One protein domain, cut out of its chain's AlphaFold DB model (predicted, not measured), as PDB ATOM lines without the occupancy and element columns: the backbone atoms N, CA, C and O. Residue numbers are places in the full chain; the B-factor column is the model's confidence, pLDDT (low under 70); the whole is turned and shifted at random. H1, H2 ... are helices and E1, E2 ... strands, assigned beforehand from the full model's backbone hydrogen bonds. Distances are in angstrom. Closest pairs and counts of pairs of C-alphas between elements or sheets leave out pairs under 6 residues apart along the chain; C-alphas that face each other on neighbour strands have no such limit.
ATOM      1  N   THR A  33      -6.826  23.855 -13.333       98.25
ATOM      2  CA  THR A  33      -7.816  22.797 -13.561       98.25
ATOM      3  C   THR A  33      -7.645  21.663 -12.549       98.25
ATOM      4  O   THR A  33      -6.530  21.199 -12.320       98.25
ATOM      5  N   ALA A  34      -8.746  21.185 -11.973       98.19
ATOM      6  CA  ALA A  34      -8.792  20.012 -11.105       98.19
ATOM      7  C   ALA A  34      -9.976  19.110 -11.477       98.19
ATOM      8  O   ALA A  34     -10.986  19.573 -12.011       98.19
ATOM      9  N   THR A  35      -9.859  17.815 -11.180       98.31
ATOM     10  CA  THR A  35     -10.933  16.838 -11.405       98.31
ATOM     11  C   THR A  35     -11.469  16.363 -10.065       98.31
ATOM     12  O   THR A  35     -10.777  15.675  -9.321       98.31
ATOM     13  N   ALA A  36     -12.707  16.728  -9.758       97.31
ATOM     14  CA  ALA A  36     -13.472  16.195  -8.645       97.31
ATOM     15  C   ALA A  36     -13.918  14.765  -8.956       97.31
ATOM     16  O   ALA A  36     -14.317  14.463 -10.082       97.31
ATOM     17  N   SER A  37     -13.873  13.894  -7.953       94.31
ATOM     18  CA  SER A  37     -14.407  12.533  -8.032       94.31
ATOM     19  C   SER A  37     -15.179  12.209  -6.761       94.31
ATOM     20  O   SER A  37     -14.682  12.449  -5.664       94.31
ATOM     21  N   TRP A  38     -16.384  11.659  -6.896       91.56
ATOM     22  CA  TRP A  38     -17.207  11.234  -5.763       91.56
ATOM     23  C   TRP A  38     -18.072  10.030  -6.132       91.56
ATOM     24  O   TRP A  38     -18.206   9.662  -7.300       91.56
ATOM     25  N   THR A  39     -18.676   9.408  -5.125       90.44
ATOM     26  CA  THR A  39     -19.706   8.384  -5.310       90.44
ATOM     27  C   THR A  39     -21.040   8.966  -4.869       90.44
ATOM     28  O   THR A  39     -21.144   9.493  -3.766       90.44
ATOM     29  N   ASN A  40     -22.045   8.928  -5.742       86.31
ATOM     30  CA  ASN A  40     -23.371   9.450  -5.421       86.31
ATOM     31  C   ASN A  40     -24.186   8.457  -4.567       86.31
ATOM     32  O   ASN A  40     -23.765   7.323  -4.333       86.31
ATOM     33  N   SER A  41     -25.381   8.864  -4.133       84.25
ATOM     34  CA  SER A  41     -26.277   8.034  -3.310       84.25
ATOM     35  C   SER A  41     -26.726   6.729  -3.980       84.25
ATOM     36  O   SER A  41     -27.102   5.788  -3.289       84.25
ATOM     37  N   ALA A  42     -26.641   6.638  -5.310       89.25
ATOM     38  CA  ALA A  42     -26.916   5.423  -6.074       89.25
ATOM     39  C   ALA A  42     -25.683   4.501  -6.221       89.25
ATOM     40  O   ALA A  42     -25.720   3.544  -6.991       89.25
ATOM     41  N   GLY A  43     -24.566   4.801  -5.548       89.44
ATOM     42  CA  GLY A  43     -23.325   4.025  -5.637       89.44
ATOM     43  C   GLY A  43     -22.544   4.230  -6.941       89.44
ATOM     44  O   GLY A  43     -21.537   3.560  -7.174       89.44
ATOM     45  N   LYS A  44     -22.961   5.162  -7.805       92.25
ATOM     46  CA  LYS A  44     -22.280   5.449  -9.071       92.25
ATOM     47  C   LYS A  44     -21.097   6.382  -8.833       92.25
ATOM     48  O   LYS A  44     -21.218   7.391  -8.141       92.25
ATOM     49  N   LYS A  45     -19.956   6.068  -9.455       94.50
ATOM     50  CA  LYS A  45     -18.807   6.978  -9.518       94.50
ATOM     51  C   LYS A  45     -19.100   8.126 -10.482       94.50
ATOM     52  O   LYS A  45     -19.461   7.898 -11.638       94.50
ATOM     53  N   CYS A  46     -18.923   9.342  -9.996       95.19
ATOM     54  CA  CYS A  46     -19.110  10.589 -10.716       95.19
ATOM     55  C   CYS A  46     -17.787  11.351 -10.750       95.19
ATOM     56  O   CYS A  46     -17.024  11.322  -9.782       95.19
ATOM     57  N   THR A  47     -17.527  12.033 -11.862       97.12
ATOM     58  CA  THR A  47     -16.370  12.910 -12.020       97.12
ATOM     59  C   THR A  47     -16.791  14.230 -12.645       97.12
ATOM     60  O   THR A  47     -17.762  14.296 -13.400       97.12
ATOM     61  N   PHE A  48     -16.055  15.286 -12.325       97.69
ATOM     62  CA  PHE A  48     -16.234  16.600 -12.928       97.69
ATOM     63  C   PHE A  48     -14.900  17.333 -12.967       97.69
ATOM     64  O   PHE A  48     -14.203  17.406 -11.958       97.69
ATOM     65  N   THR A  49     -14.556  17.898 -14.118       98.31
ATOM     66  CA  THR A  49     -13.353  18.715 -14.278       98.31
ATOM     67  C   THR A  49     -13.746  20.182 -14.334       98.31
ATOM     68  O   THR A  49     -14.589  20.570 -15.139       98.31
ATOM     69  N   GLY A  50     -13.119  20.999 -13.493       97.62
ATOM     70  CA  GLY A  50     -13.384  22.430 -13.414       97.62
ATOM     71  C   GLY A  50     -12.167  23.219 -12.955       97.62
ATOM     72  O   GLY A  50     -11.099  22.658 -12.702       97.62
ATOM     73  N   VAL A  51     -12.330  24.536 -12.853       98.38
ATOM     74  CA  VAL A  51     -11.267  25.446 -12.415       98.38
ATOM     75  C   VAL A  51     -11.399  25.716 -10.917       98.38
ATOM     76  O   VAL A  51     -12.473  26.073 -10.425       98.38
ATOM     77  N   VAL A  52     -10.301  25.568 -10.185       97.31
ATOM     78  CA  VAL A  52     -10.223  25.838  -8.746       97.31
ATOM     79  C   VAL A  52     -10.484  27.320  -8.477       97.31
ATOM     80  O   VAL A  52      -9.894  28.190  -9.116       97.31
ATOM     81  N   GLY A  53     -11.354  27.612  -7.513       94.81
ATOM     82  CA  GLY A  53     -11.799  28.960  -7.165       94.81
ATOM     83  C   GLY A  53     -12.920  29.513  -8.047       94.81
ATOM     84  O   GLY A  53     -13.256  30.684  -7.905       94.81
ATOM     85  N   SER A  54     -13.509  28.706  -8.940       96.38
ATOM     86  CA  SER A  54     -14.661  29.136  -9.747       96.38
ATOM     87  C   SER A  54     -15.856  29.519  -8.880       96.38
ATOM     88  O   SER A  54     -16.092  28.894  -7.842       96.38
ATOM     89  N   ASN A  55     -16.644  30.484  -9.362       95.31
ATOM     90  CA  ASN A  55     -17.883  30.908  -8.728       95.31
ATOM     91  C   ASN A  55     -19.101  30.275  -9.409       95.31
ATOM     92  O   ASN A  55     -19.410  30.615 -10.551       95.31
ATOM     93  N   TYR A  56     -19.781  29.370  -8.703       94.44
ATOM     94  CA  TYR A  56     -21.037  28.753  -9.142       94.44
ATOM     95  C   TYR A  56     -22.270  29.311  -8.410       94.44
ATOM     96  O   TYR A  56     -23.389  28.923  -8.723       94.44
ATOM     97  N   GLY A  57     -22.091  30.238  -7.463       92.88
ATOM     98  CA  GLY A  57     -23.171  30.823  -6.671       92.88
ATOM     99  C   GLY A  57     -23.775  29.833  -5.675       92.88
ATOM    100  O   GLY A  57     -23.054  29.179  -4.922       92.88
ATOM    101  N   ALA A  58     -25.102  29.736  -5.651       91.44
ATOM    102  CA  ALA A  58     -25.820  28.754  -4.843       91.44
ATOM    103  C   ALA A  58     -25.979  27.428  -5.605       91.44
ATOM    104  O   ALA A  58     -25.978  27.404  -6.834       91.44
ATOM    105  N   ASN A  59     -26.157  26.321  -4.881       91.31
ATOM    106  CA  ASN A  59     -26.495  25.040  -5.507       91.31
ATOM    107  C   ASN A  59     -27.878  25.099  -6.206       91.31
ATOM    108  O   ASN A  59     -28.636  26.055  -6.011       91.31
ATOM    109  N   PRO A  60     -28.273  24.062  -6.970       91.62
ATOM    110  CA  PRO A  60     -29.572  24.028  -7.648       91.62
ATOM    111  C   PRO A  60     -30.804  24.150  -6.732       91.62
ATOM    112  O   PRO A  60     -31.864  24.548  -7.204       91.62
ATOM    113  N   SER A  61     -30.685  23.837  -5.435       92.00
ATOM    114  CA  SER A  61     -31.751  24.066  -4.442       92.00
ATOM    115  C   SER A  61     -31.826  25.512  -3.923       92.00
ATOM    116  O   SER A  61     -32.681  25.825  -3.098       92.00
ATOM    117  N   GLY A  62     -30.934  26.394  -4.381       90.38
ATOM    118  CA  GLY A  62     -30.861  27.795  -3.966       90.38
ATOM    119  C   GLY A  62     -30.151  28.020  -2.628       90.38
ATOM    120  O   GLY A  62     -30.341  29.067  -2.013       90.38
ATOM    121  N   SER A  63     -29.346  27.062  -2.157       88.88
ATOM    122  CA  SER A  63     -28.649  27.131  -0.865       88.88
ATOM    123  C   SER A  63     -27.122  27.001  -0.988       88.88
ATOM    124  O   SER A  63     -26.590  26.516  -1.989       88.88
ATOM    125  N   GLY A  64     -26.410  27.420   0.063       88.44
ATOM    126  CA  GLY A  64     -24.946  27.350   0.148       88.44
ATOM    127  C   GLY A  64     -24.209  28.449  -0.627       88.44
ATOM    128  O   GLY A  64     -24.815  29.253  -1.328       88.44
ATOM    129  N   ASP A  65     -22.885  28.473  -0.469       90.19
ATOM    130  CA  ASP A  65     -21.978  29.413  -1.133       90.19
ATOM    131  C   ASP A  65     -20.857  28.631  -1.828       90.19
ATOM    132  O   ASP A  65     -19.891  28.203  -1.196       90.19
ATOM    133  N   TYR A  66     -21.014  28.429  -3.136       92.50
ATOM    134  CA  TYR A  66     -20.075  27.741  -4.025       92.50
ATOM    135  C   TYR A  66     -19.317  28.753  -4.891       92.50
ATOM    136  O   TYR A  66     -18.986  28.494  -6.050       92.50
ATOM    137  N   SER A  67     -19.045  29.938  -4.338       93.06
ATOM    138  CA  SER A  67     -18.371  31.026  -5.051       93.06
ATOM    139  C   SER A  67     -16.839  30.879  -5.109       93.06
ATOM    140  O   SER A  67     -16.158  31.738  -5.664       93.06
ATOM    141  N   CYS A  68     -16.285  29.817  -4.514       93.62
ATOM    142  CA  CYS A  68     -14.849  29.629  -4.284       93.62
ATOM    143  C   CYS A  68     -14.436  28.144  -4.296       93.62
ATOM    144  O   CYS A  68     -13.642  27.713  -3.458       93.62
ATOM    145  N   ASN A  69     -14.958  27.366  -5.250       94.62
ATOM    146  CA  ASN A  69     -14.827  25.903  -5.280       94.62
ATOM    147  C   ASN A  69     -13.395  25.401  -5.038       94.62
ATOM    148  O   ASN A  69     -12.447  25.784  -5.730       94.62
ATOM    149  N   GLY A  70     -13.246  24.496  -4.080       93.88
ATOM    150  CA  GLY A  70     -11.974  23.912  -3.679       93.88
ATOM    151  C   GLY A  70     -11.303  24.578  -2.500       93.88
ATOM    152  O   GLY A  70     -10.264  24.083  -2.060       93.88
ATOM    153  N   ARG A  71     -11.884  25.655  -1.972       93.12
ATOM    154  CA  ARG A  71     -11.428  26.295  -0.745       93.12
ATOM    155  C   ARG A  71     -11.829  25.447   0.454       93.12
ATOM    156  O   ARG A  71     -12.995  25.140   0.663       93.12
ATOM    157  N   CYS A  72     -10.869  25.128   1.304       90.75
ATOM    158  CA  CYS A  72     -11.159  24.442   2.547       90.75
ATOM    159  C   CYS A  72     -11.746  25.401   3.580       90.75
ATOM    160  O   CYS A  72     -11.116  26.383   3.963       90.75
ATOM    161  N   GLY A  73     -12.938  25.086   4.076       85.31
ATOM    162  CA  GLY A  73     -13.610  25.872   5.106       85.31
ATOM    163  C   GLY A  73     -15.114  25.920   4.882       85.31
ATOM    164  O   GLY A  73     -15.628  25.284   3.971       85.31
ATOM    165  N   ALA A  74     -15.819  26.641   5.750       81.12
ATOM    166  CA  ALA A  74     -17.222  26.968   5.529       81.12
ATOM    167  C   ALA A  74     -17.314  28.305   4.784       81.12
ATOM    168  O   ALA A  74     -16.719  29.289   5.231       81.12
ATOM    169  N   GLY A  75     -18.062  28.319   3.679       78.81
ATOM    170  CA  GLY A  75     -18.293  29.501   2.847       78.81
ATOM    171  C   GLY A  75     -17.032  30.096   2.208       78.81
ATOM    172  O   GLY A  75     -15.897  29.653   2.428       78.81
ATOM    173  N   CYS A  76     -17.240  31.150   1.421       83.56
ATOM    174  CA  CYS A  76     -16.164  31.866   0.734       83.56
ATOM    175  C   CYS A  76     -15.657  33.092   1.495       83.56
ATOM    176  O   CYS A  76     -14.562  33.580   1.219       83.56
ATOM    177  N   SER A  77     -16.410  33.554   2.493       73.69
ATOM    178  CA  SER A  77     -16.052  34.663   3.374       73.69
ATOM    179  C   SER A  77     -15.913  34.159   4.816       73.69
ATOM    180  O   SER A  77     -16.880  34.024   5.555       73.69
ATOM    181  N   GLY A  78     -14.693  33.820   5.235       61.81
ATOM    182  CA  GLY A  78     -14.454  33.393   6.615       61.81
ATOM    183  C   GLY A  78     -13.000  33.054   6.922       61.81
ATOM    184  O   GLY A  78     -12.252  32.615   6.053       61.81
ATOM    185  N   THR A  79     -12.605  33.212   8.184       55.44
ATOM    186  CA  THR A  79     -11.256  32.932   8.717       55.44
ATOM    187  C   THR A  79     -10.934  31.437   8.843       55.44
ATOM    188  O   THR A  79      -9.826  31.074   9.234       55.44
ATOM    189  N   ALA A  80     -11.886  30.551   8.535       50.34
ATOM    190  CA  ALA A  80     -11.705  29.111   8.654       50.34
ATOM    191  C   ALA A  80     -10.642  28.603   7.662       50.34
ATOM    192  O   ALA A  80     -10.808  28.719   6.452       50.34
ATOM    193  N   VAL A  81      -9.551  28.072   8.231       53.84
ATOM    194  CA  VAL A  81      -8.397  27.404   7.598       53.84
ATOM    195  C   VAL A  81      -7.847  28.127   6.359       53.84
ATOM    196  O   VAL A  81      -7.716  27.572   5.273       53.84
ATOM    197  N   GLY A  82      -7.485  29.397   6.552       60.91
ATOM    198  CA  GLY A  82      -6.377  30.035   5.837       60.91
ATOM    199  C   GLY A  82      -6.397  29.980   4.312       60.91
ATOM    200  O   GLY A  82      -5.359  29.685   3.750       60.91
ATOM    201  N   ASN A  83      -7.518  30.251   3.630       77.12
ATOM    202  CA  ASN A  83      -7.572  30.341   2.154       77.12
ATOM    203  C   ASN A  83      -6.810  29.210   1.424       77.12
ATOM    204  O   ASN A  83      -6.210  29.430   0.370       77.12
ATOM    205  N   VAL A  84      -6.803  28.007   2.006       90.38
ATOM    206  CA  VAL A  84      -6.110  26.849   1.445       90.38
ATOM    207  C   VAL A  84      -7.050  26.173   0.466       90.38
ATOM    208  O   VAL A  84      -8.217  25.946   0.780       90.38
ATOM    209  N   TYR A  85      -6.530  25.823  -0.704       93.06
ATOM    210  CA  TYR A  85      -7.257  25.042  -1.690       93.06
ATOM    211  C   TYR A  85      -6.659  23.643  -1.752       93.06
ATOM    212  O   TYR A  85      -5.436  23.497  -1.755       93.06
ATOM    213  N   THR A  86      -7.496  22.608  -1.788       94.56
ATOM    214  CA  THR A  86      -7.038  21.213  -1.873       94.56
ATOM    215  C   THR A  86      -7.923  20.393  -2.796       94.56
ATOM    216  O   THR A  86      -9.059  20.767  -3.091       94.56
ATOM    217  N   GLN A  87      -7.401  19.254  -3.247       96.06
ATOM    218  CA  GLN A  87      -8.148  18.316  -4.080       96.06
ATOM    219  C   GLN A  87      -9.379  17.752  -3.364       96.06
ATOM    220  O   GLN A  87     -10.418  17.570  -3.997       96.06
ATOM    221  N   ASP A  88      -9.288  17.524  -2.056       93.31
ATOM    222  CA  ASP A  88     -10.404  17.003  -1.263       93.31
ATOM    223  C   ASP A  88     -11.507  18.048  -1.121       93.31
ATOM    224  O   ASP A  88     -12.672  17.755  -1.380       93.31
ATOM    225  N   CYS A  89     -11.140  19.295  -0.813       93.25
ATOM    226  CA  CYS A  89     -12.096  20.394  -0.733       93.25
ATOM    227  C   CYS A  89     -12.724  20.679  -2.108       93.25
ATOM    228  O   CYS A  89     -13.918  20.947  -2.191       93.25
ATOM    229  N   PHE A  90     -11.971  20.529  -3.207       95.56
ATOM    230  CA  PHE A  90     -12.529  20.683  -4.557       95.56
ATOM    231  C   PHE A  90     -13.528  19.575  -4.876       95.56
ATOM    232  O   PHE A  90     -14.634  19.853  -5.332       95.56
ATOM    233  N   SER A  91     -13.190  18.319  -4.583       95.25
ATOM    234  CA  SER A  91     -14.120  17.201  -4.764       95.25
ATOM    235  C   SER A  91     -15.369  17.338  -3.890       95.25
ATOM    236  O   SER A  91     -16.472  17.058  -4.360       95.25
ATOM    237  N   HIS A  92     -15.205  17.793  -2.647       92.38
ATOM    238  CA  HIS A  92     -16.288  18.036  -1.699       92.38
ATOM    239  C   HIS A  92     -17.270  19.089  -2.215       92.38
ATOM    240  O   HIS A  92     -18.464  18.806  -2.308       92.38
ATOM    241  N   ASP A  93     -16.778  20.267  -2.596       93.94
ATOM    242  CA  ASP A  93     -17.635  21.372  -3.028       93.94
ATOM    243  C   ASP A  93     -18.408  21.000  -4.292       93.94
ATOM    244  O   ASP A  93     -19.620  21.195  -4.366       93.94
ATOM    245  N   ILE A  94     -17.739  20.369  -5.258       95.50
ATOM    246  CA  ILE A  94     -18.368  19.939  -6.506       95.50
ATOM    247  C   ILE A  94     -19.425  18.856  -6.261       95.50
ATOM    248  O   ILE A  94     -20.535  18.939  -6.792       95.50
ATOM    249  N   CYS A  95     -19.117  17.856  -5.432       94.31
ATOM    250  CA  CYS A  95     -20.092  16.848  -5.027       94.31
ATOM    251  C   CYS A  95     -21.305  17.509  -4.361       94.31
ATOM    252  O   CYS A  95     -22.448  17.263  -4.752       94.31
ATOM    253  N   SER A  96     -21.065  18.382  -3.386       92.19
ATOM    254  CA  SER A  96     -22.120  19.035  -2.619       92.19
ATOM    255  C   SER A  96     -22.999  19.930  -3.498       92.19
ATOM    256  O   SER A  96     -24.225  19.880  -3.383       92.19
ATOM    257  N   TYR A  97     -22.403  20.660  -4.447       93.75
ATOM    258  CA  TYR A  97     -23.117  21.473  -5.429       93.75
ATOM    259  C   TYR A  97     -24.080  20.626  -6.270       93.75
ATOM    260  O   TYR A  97     -25.281  20.890  -6.289       93.75
ATOM    261  N   PHE A  98     -23.582  19.569  -6.923       92.94
ATOM    262  CA  PHE A  98     -24.404  18.757  -7.829       92.94
ATOM    263  C   PHE A  98     -25.488  17.951  -7.116       92.94
ATOM    264  O   PHE A  98     -26.526  17.670  -7.712       92.94
ATOM    265  N   ASN A  99     -25.272  17.584  -5.854       91.62
ATOM    266  CA  ASN A  99     -26.240  16.807  -5.079       91.62
ATOM    267  C   ASN A  99     -27.116  17.679  -4.166       91.62
ATOM    268  O   ASN A  99     -27.935  17.135  -3.432       91.62
ATOM    269  N   SER A 100     -26.957  19.010  -4.195       90.19
ATOM    270  CA  SER A 100     -27.620  19.941  -3.266       90.19
ATOM    271  C   SER A 100     -27.496  19.514  -1.795       90.19
ATOM    272  O   SER A 100     -28.446  19.609  -1.019       90.19
TER     273      SER A 100
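What this domain is: This is residues 33 to 100 of the 106 residues of an uncharacterized protein of Fusarium oxysporum (UniProt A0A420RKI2). With little regular structure, a hairpin of two strands, E1 and E2, packs through E1 on helix H1, and a long looped stretch, residues 52 to 86, lies largely on H1's other side. The printed part has 68 residues, 27 in named elements, ordered E1, E2, H1; the class is mixed. It is compact: radius of gyration of the C-alphas 11.5 A, spans 35 by 25 by 17 A.

How they stand to each other: Begin with the hairpin of E1, residues 33 to 39, and E2, residues 45 to 51, antiparallel at 158 degrees; N 36 and O 48 are within hydrogen-bond range at 2.7 A. H1, residues 87 to 99, has every O i to N i+4 pair within range; its closest C-alphas to E1 are Ser 91 and Ala 36, 4.1 A.

Where its parts are: Find C-alpha 33 at (-7.816, 22.797, -13.561); E1 runs 20.4 A, E2 20.2 A. H1 runs 18.2 A to C-alpha 99 at (-26.240, 16.807, -5.079).

The domain as a whole: The farthest C-alphas, Ala 42 and Thr 79, are 34.9 A apart. The printed part has no cut; the link E2 to H1 is long. Residues 78 to 82 have pLDDT under 70.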